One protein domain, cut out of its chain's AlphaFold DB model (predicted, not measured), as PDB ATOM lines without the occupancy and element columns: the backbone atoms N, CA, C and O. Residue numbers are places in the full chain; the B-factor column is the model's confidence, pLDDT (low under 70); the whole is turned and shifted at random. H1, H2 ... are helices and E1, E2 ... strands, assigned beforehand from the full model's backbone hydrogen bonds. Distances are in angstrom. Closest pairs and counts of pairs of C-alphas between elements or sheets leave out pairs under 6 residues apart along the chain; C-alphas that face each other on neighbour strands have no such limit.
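What this domain is: This is residues 146 to 198 of the 199 residues of an uncharacterized protein of Auriculariopsis ampla (UniProt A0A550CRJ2). A small three-stranded sheet has one helix, H1, crossing slantwise over one of its faces, and a long loop reaches away from this two-layered body, with residues 167 to 172 sticking out. The 53 printed residues hold, in order, E1, E2, H1 and E3; the mixed sheet runs E2, E1, E3. The class is mixed, helices and strands, though under half of the residues are in named elements. The whole is only just compact, close to loose, with a radius of gyration of the C-alphas of 12.0 A, and elongated, spanning 37 by 24 by 17 A.

How they stand to each other: E1, residues 152 to 156, and E2, residues 159 to 162, form an antiparallel hairpin at 166 degrees, with N 153 and O 161 within hydrogen-bond range at 2.8 A. E3, residues 195 to 197, is parallel to E1 at 8 degrees, with N 155 and O 195 within range at 2.9 A. E2 and E3 are the edge strands and are apart. H1, residues 179 to 191, is on the sheet and over E1, at a height over the sheet of 7.8 A. It runs slantwise to the strands, but only just, at 59.6 degrees to E1 on the local plane. The closest C-alphas of E1 and H1 are those of Leu 153 and Leu 184, 5.6 A apart. E2 and H1 are near each other, with 5 pairs of C-alphas within 10 A. In H1 every O i to N i+4 pair is within hydrogen-bond range.

Where its parts are: E1 begins at C-alpha 152 (47.955, -41.543, -46.786) and is 11.4 A long; E2 is 9.8 A long. H1 measures 18.4 A from C-alpha 179 (31.602, -41.636, -47.466). E3, 6.5 A, ends at C-alpha 197 (44.763, -33.423, -56.728).

The domain as a whole: The C-alphas farthest apart, of Asp 171 and Pro 198, are 38.2 A apart. The printed part has no cut. The link from E2 to H1, 16 residues, is long; the other two are tight. Confidence is under 70 at residues 164 to 166 and 176 to 177.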
ATOM      1  N   PRO A 146      55.080 -41.511 -35.271       75.06
ATOM      2  CA  PRO A 146      55.674 -41.345 -36.586       75.06
ATOM      3  C   PRO A 146      54.591 -41.383 -37.663       75.06
ATOM      4  O   PRO A 146      53.693 -42.226 -37.629       75.06
ATOM      5  N   PHE A 147      54.679 -40.464 -38.618       75.88
ATOM      6  CA  PHE A 147      53.760 -40.427 -39.741       75.88
ATOM      7  C   PHE A 147      53.971 -41.651 -40.637       75.88
ATOM      8  O   PHE A 147      55.075 -41.866 -41.136       75.88
ATOM      9  N   ASN A 148      52.918 -42.441 -40.850       78.88
ATOM     10  CA  ASN A 148      52.965 -43.585 -41.754       78.88
ATOM     11  C   ASN A 148      52.459 -43.184 -43.149       78.88
ATOM     12  O   ASN A 148      51.260 -42.966 -43.344       78.88
ATOM     13  N   GLU A 149      53.364 -43.110 -44.129       76.62
ATOM     14  CA  GLU A 149      53.007 -42.781 -45.515       76.62
ATOM     15  C   GLU A 149      52.057 -43.815 -46.145       76.62
ATOM     16  O   GLU A 149      51.213 -43.462 -46.980       76.62
ATOM     17  N   ASP A 150      52.099 -45.067 -45.680       78.50
ATOM     18  CA  ASP A 150      51.195 -46.129 -46.127       78.50
ATOM     19  C   ASP A 150      49.742 -45.884 -45.705       78.50
ATOM     20  O   ASP A 150      48.829 -46.473 -46.284       78.50
ATOM     21  N   ASN A 151      49.487 -44.937 -44.801       80.19
ATOM     22  CA  ASN A 151      48.138 -44.555 -44.385       80.19
ATOM     23  C   ASN A 151      47.626 -43.298 -45.098       80.19
ATOM     24  O   ASN A 151      46.494 -42.875 -44.874       80.19
ATOM     25  N   VAL A 152      48.407 -42.704 -46.007       85.44
ATOM     26  CA  VAL A 152      47.955 -41.543 -46.786       85.44
ATOM     27  C   VAL A 152      46.877 -41.947 -47.778       85.44
ATOM     28  O   VAL A 152      47.068 -42.850 -48.594       85.44
ATOM     29  N   LEU A 153      45.752 -41.243 -47.727       87.81
ATOM     30  CA  LEU A 153      44.601 -41.417 -48.603       87.81
ATOM     31  C   LEU A 153      44.598 -40.381 -49.739       87.81
ATOM     32  O   LEU A 153      44.255 -40.720 -50.873       87.81
ATOM     33  N   MET A 154      45.021 -39.139 -49.468       89.25
ATOM     34  CA  MET A 154      45.049 -38.055 -50.460       89.25
ATOM     35  C   MET A 154      46.135 -37.005 -50.174       89.25
ATOM     36  O   MET A 154      46.417 -36.706 -49.013       89.25
ATOM     37  N   LYS A 155      46.692 -36.399 -51.235       86.88
ATOM     38  CA  LYS A 155      47.499 -35.168 -51.179       86.88
ATOM     39  C   LYS A 155      46.880 -34.057 -52.035       86.88
ATOM     40  O   LYS A 155      46.519 -34.299 -53.189       86.88
ATOM     41  N   GLN A 156      46.813 -32.850 -51.479       83.06
ATOM     42  CA  GLN A 156      46.406 -31.626 -52.173       83.06
ATOM     43  C   GLN A 156      47.350 -30.483 -51.771       83.06
ATOM     44  O   GLN A 156      47.201 -29.893 -50.703       83.06
ATOM     45  N   GLY A 157      48.352 -30.195 -52.605       81.81
ATOM     46  CA  GLY A 157      49.470 -29.334 -52.202       81.81
ATOM     47  C   GLY A 157      50.164 -29.889 -50.950       81.81
ATOM     48  O   GLY A 157      50.498 -31.075 -50.912       81.81
ATOM     49  N   ASP A 158      50.305 -29.051 -49.921       80.50
ATOM     50  CA  ASP A 158      50.865 -29.428 -48.612       80.50
ATOM     51  C   ASP A 158      49.858 -30.156 -47.701       80.50
ATOM     52  O   ASP A 158      50.225 -30.707 -46.660       80.50
ATOM     53  N   LEU A 159      48.573 -30.190 -48.075       80.12
ATOM     54  CA  LEU A 159      47.552 -30.880 -47.297       80.12
ATOM     55  C   LEU A 159      47.650 -32.384 -47.524       80.12
ATOM     56  O   LEU A 159      47.551 -32.877 -48.652       80.12
ATOM     57  N   THR A 160      47.779 -33.119 -46.425       80.56
ATOM     58  CA  THR A 160      47.774 -34.579 -46.428       80.56
ATOM     59  C   THR A 160      46.555 -35.088 -45.674       80.56
ATOM     60  O   THR A 160      46.345 -34.745 -44.515       80.56
ATOM     61  N   VAL A 161      45.755 -35.924 -46.333       82.06
ATOM     62  CA  VAL A 161      44.663 -36.667 -45.700       82.06
ATOM     63  C   VAL A 161      45.141 -38.093 -45.506       82.06
ATOM     64  O   VAL A 161      45.446 -38.783 -46.479       82.06
ATOM     65  N   ALA A 162      45.224 -38.526 -44.254       76.50
ATOM     66  CA  ALA A 162      45.642 -39.867 -43.873       76.50
ATOM     67  C   ALA A 162      44.546 -40.564 -43.062       76.50
ATOM     68  O   ALA A 162      43.630 -39.920 -42.551       76.50
ATOM     69  N   ASP A 163      44.646 -41.882 -42.958       72.12
ATOM     70  CA  ASP A 163      43.853 -42.680 -42.033       72.12
ATOM     71  C   ASP A 163      44.462 -42.543 -40.627       72.12
ATOM     72  O   ASP A 163      45.523 -43.099 -40.349       72.12
ATOM     73  N   VAL A 164      43.865 -41.703 -39.775       62.41
ATOM     74  CA  VAL A 164      44.469 -41.262 -38.494       62.41
ATOM     75  C   VAL A 164      43.849 -41.961 -37.270       62.41
ATOM     76  O   VAL A 164      43.940 -41.445 -36.164       62.41
ATOM     77  N   GLN A 165      43.140 -43.084 -37.429       64.00
ATOM     78  CA  GLN A 165      42.171 -43.526 -36.404       64.00
ATOM     79  C   GLN A 165      42.324 -44.951 -35.852       64.00
ATOM     80  O   GLN A 165      41.491 -45.368 -35.044       64.00
ATOM     81  N   GLU A 166      43.347 -45.721 -36.229       63.34
ATOM     82  CA  GLU A 166      43.441 -47.118 -35.766       63.34
ATOM     83  C   GLU A 166      43.652 -47.244 -34.250       63.34
ATOM     84  O   GLU A 166      43.242 -48.222 -33.632       63.34
ATOM     85  N   ASP A 167      44.224 -46.219 -33.640       71.38
ATOM     86  CA  ASP A 167      44.804 -46.246 -32.306       71.38
ATOM     87  C   ASP A 167      44.031 -45.431 -31.255       71.38
ATOM     88  O   ASP A 167      44.452 -45.345 -30.098       71.38
ATOM     89  N   TYR A 168      42.878 -44.881 -31.634       79.06
ATOM     90  CA  TYR A 168      41.950 -44.245 -30.703       79.06
ATOM     91  C   TYR A 168      41.064 -45.303 -30.017       79.06
ATOM     92  O   TYR A 168      40.529 -46.176 -30.707       79.06
ATOM     93  N   PRO A 169      40.863 -45.235 -28.685       82.19
ATOM     94  CA  PRO A 169      39.982 -46.160 -27.973       82.19
ATOM     95  C   PRO A 169      38.532 -46.048 -28.463       82.19
ATOM     96  O   PRO A 169      37.941 -44.968 -28.396       82.19
ATOM     97  N   GLU A 170      37.946 -47.153 -28.933       81.62
ATOM     98  CA  GLU A 170      36.591 -47.173 -29.516       81.62
ATOM     99  C   GLU A 170      35.487 -46.818 -28.505       81.62
ATOM    100  O   GLU A 170      34.441 -46.292 -28.884       81.62
ATOM    101  N   ASP A 171      35.718 -47.059 -27.210       81.44
ATOM    102  CA  ASP A 171      34.793 -46.690 -26.133       81.44
ATOM    103  C   ASP A 171      34.726 -45.166 -25.903       81.44
ATOM    104  O   ASP A 171      33.706 -44.627 -25.452       81.44
ATOM    105  N   LEU A 172      35.806 -44.457 -26.247       83.44
ATOM    106  CA  LEU A 172      35.938 -43.011 -26.089       83.44
ATOM    107  C   LEU A 172      35.651 -42.249 -27.386       83.44
ATOM    108  O   LEU A 172      35.020 -41.192 -27.337       83.44
ATOM    109  N   PHE A 173      36.069 -42.792 -28.529       81.00
ATOM    110  CA  PHE A 173      35.972 -42.154 -29.837       81.00
ATOM    111  C   PHE A 173      35.207 -43.048 -30.805       81.00
ATOM    112  O   PHE A 173      35.685 -44.092 -31.246       81.00
ATOM    113  N   THR A 174      34.009 -42.608 -31.178       74.62
ATOM    114  CA  THR A 174      33.223 -43.302 -32.194       74.62
ATOM    115  C   THR A 174      33.909 -43.166 -33.546       74.62
ATOM    116  O   THR A 174      34.050 -42.065 -34.082       74.62
ATOM    117  N   ARG A 175      34.313 -44.302 -34.117       70.50
ATOM    118  CA  ARG A 175      34.811 -44.364 -35.490       70.50
ATOM    119  C   ARG A 175      33.685 -43.982 -36.443       70.50
ATOM    120  O   ARG A 175      32.601 -44.558 -36.404       70.50
ATOM    121  N   CYS A 176      33.949 -43.005 -37.301       64.25
ATOM    122  CA  CYS A 176      33.009 -42.573 -38.324       64.25
ATOM    123  C   CYS A 176      33.656 -42.781 -39.695       64.25
ATOM    124  O   CYS A 176      34.572 -42.049 -40.067       64.25
ATOM    125  N   ASP A 177      33.193 -43.792 -40.437       67.94
ATOM    126  CA  ASP A 177      33.571 -43.957 -41.843       67.94
ATOM    127  C   ASP A 177      32.705 -43.018 -42.686       67.94
ATOM    128  O   ASP A 177      31.571 -43.327 -43.048       67.94
ATOM    129  N   LEU A 178      33.215 -41.813 -42.921       77.00
ATOM    130  CA  LEU A 178      32.566 -40.864 -43.815       77.00
ATOM    131  C   LEU A 178      32.701 -41.361 -45.260       77.00
ATOM    132  O   LEU A 178      33.780 -41.780 -45.678       77.00
ATOM    133  N   GLU A 179      31.632 -41.237 -46.049       79.31
ATOM    134  CA  GLU A 179      31.602 -41.636 -47.466       79.31
ATOM    135  C   GLU A 179      32.817 -41.127 -48.283       79.31
ATOM    136  O   GLU A 179      33.401 -41.913 -49.031       79.31
ATOM    137  N   PRO A 180      33.304 -39.876 -48.122       79.69
ATOM    138  CA  PRO A 180      34.530 -39.432 -48.792       79.69
ATOM    139  C   PRO A 180      35.780 -40.232 -48.390       79.69
ATOM    140  O   PRO A 180      36.585 -40.594 -49.248       79.69
ATOM    141  N   THR A 181      35.944 -40.546 -47.101       79.00
ATOM    142  CA  THR A 181      37.061 -41.359 -46.593       79.00
ATOM    143  C   THR A 181      37.002 -42.768 -47.176       79.00
ATOM    144  O   THR A 181      38.015 -43.288 -47.652       79.00
ATOM    145  N   HIS A 182      35.801 -43.351 -47.232       83.69
ATOM    146  CA  HIS A 182      35.558 -44.643 -47.864       83.69
ATOM    147  C   HIS A 182      35.982 -44.640 -49.339       83.69
ATOM    148  O   HIS A 182      36.732 -45.514 -49.780       83.69
ATOM    149  N   GLN A 183      35.568 -43.629 -50.105       85.06
ATOM    150  CA  GLN A 183      35.916 -43.503 -51.522       85.06
ATOM    151  C   GLN A 183      37.429 -43.402 -51.751       85.06
ATOM    152  O   GLN A 183      37.951 -44.045 -52.666       85.06
ATOM    153  N   LEU A 184      38.150 -42.656 -50.908       88.19
ATOM    154  CA  LEU A 184      39.611 -42.554 -50.987       88.19
ATOM    155  C   LEU A 184      40.301 -43.885 -50.655       88.19
ATOM    156  O   LEU A 184      41.221 -44.296 -51.367       88.19
ATOM    157  N   ARG A 185      39.822 -44.611 -49.633       86.06
ATOM    158  CA  ARG A 185      40.306 -45.967 -49.317       86.06
ATOM    159  C   ARG A 185      40.095 -46.917 -50.494       86.06
ATOM    160  O   ARG A 185      41.007 -47.656 -50.859       86.06
ATOM    161  N   GLN A 186      38.920 -46.884 -51.125       88.44
ATOM    162  CA  GLN A 186      38.627 -47.707 -52.303       88.44
ATOM    163  C   GLN A 186      39.482 -47.319 -53.512       88.44
ATOM    164  O   GLN A 186      39.924 -48.192 -54.256       88.44
ATOM    165  N   TYR A 187      39.744 -46.024 -53.722       89.38
ATOM    166  CA  TYR A 187      40.683 -45.571 -54.747       89.38
ATOM    167  C   TYR A 187      42.059 -46.201 -54.525       89.38
ATOM    168  O   TYR A 187      42.533 -46.920 -55.402       89.38
ATOM    169  N   LYS A 188      42.626 -46.044 -53.322       88.00
ATOM    170  CA  LYS A 188      43.934 -46.601 -52.972       88.00
ATOM    171  C   LYS A 188      43.993 -48.121 -53.109       88.00
ATOM    172  O   LYS A 188      44.951 -48.635 -53.676       88.00
ATOM    173  N   LYS A 189      42.956 -48.843 -52.668       88.31
ATOM    174  CA  LYS A 189      42.853 -50.305 -52.838       88.31
ATOM    175  C   LYS A 189      42.884 -50.733 -54.307       88.31
ATOM    176  O   LYS A 189      43.473 -51.758 -54.622       88.31
ATOM    177  N   ARG A 190      42.248 -49.968 -55.201       91.88
ATOM    178  CA  ARG A 190      42.184 -50.290 -56.638       91.88
ATOM    179  C   ARG A 190      43.460 -49.933 -57.393       91.88
ATOM    180  O   ARG A 190      43.818 -50.646 -58.322       91.88
ATOM    181  N   THR A 191      44.106 -48.824 -57.045       89.69
ATOM    182  CA  THR A 191      45.238 -48.274 -57.812       89.69
ATOM    183  C   THR A 191      46.599 -48.533 -57.170       89.69
ATOM    184  O   THR A 191      47.620 -48.252 -57.792       89.69
ATOM    185  N   GLY A 192      46.632 -48.991 -55.916       88.56
ATOM    186  CA  GLY A 192      47.849 -49.088 -55.107       88.56
ATOM    187  C   GLY A 192      48.448 -47.730 -54.716       88.56
ATOM    188  O   GLY A 192      49.531 -47.686 -54.141       88.56
ATOM    189  N   THR A 193      47.780 -46.613 -55.026       87.44
ATOM    190  CA  THR A 193      48.322 -45.253 -54.866       87.44
ATOM    191  C   THR A 193      47.300 -44.307 -54.235       87.44
ATOM    192  O   THR A 193      46.092 -44.494 -54.361       87.44
ATOM    193  N   TYR A 194      47.767 -43.278 -53.526       88.00
ATOM    194  CA  TYR A 194      46.895 -42.239 -52.966       88.00
ATOM    195  C   TYR A 194      46.421 -41.258 -54.042       88.00
ATOM    196  O   TYR A 194      47.088 -41.058 -55.059       88.00
ATOM    197  N   LEU A 195      45.283 -40.604 -53.803       87.75
ATOM    198  CA  LEU A 195      44.765 -39.599 -54.729       87.75
ATOM    199  C   LEU A 195      45.633 -38.330 -54.671       87.75
ATOM    200  O   LEU A 195      45.846 -37.771 -53.596       87.75
ATOM    201  N   ARG A 196      46.122 -37.855 -55.819       84.94
ATOM    202  CA  ARG A 196      46.781 -36.544 -55.946       84.94
ATOM    203  C   ARG A 196      45.863 -35.598 -56.700       84.94
ATOM    204  O   ARG A 196      45.538 -35.862 -57.855       84.94
ATOM    205  N   LEU A 197      45.463 -34.510 -56.054       79.12
ATOM    206  CA  LEU A 197      44.763 -33.423 -56.728       79.12
ATOM    207  C   LEU A 197      45.785 -32.386 -57.212       79.12
ATOM    208  O   LEU A 197      46.768 -32.143 -56.506       79.12
ATOM    209  N   PRO A 198      45.593 -31.797 -58.406       73.56
ATOM    210  CA  PRO A 198      46.393 -30.652 -58.819       73.56
ATOM    211  C   PRO A 198      46.227 -29.526 -57.790       73.56
ATOM    212  O   PRO A 198      45.137 -29.348 -57.239       73.56
TER     213      PRO A 198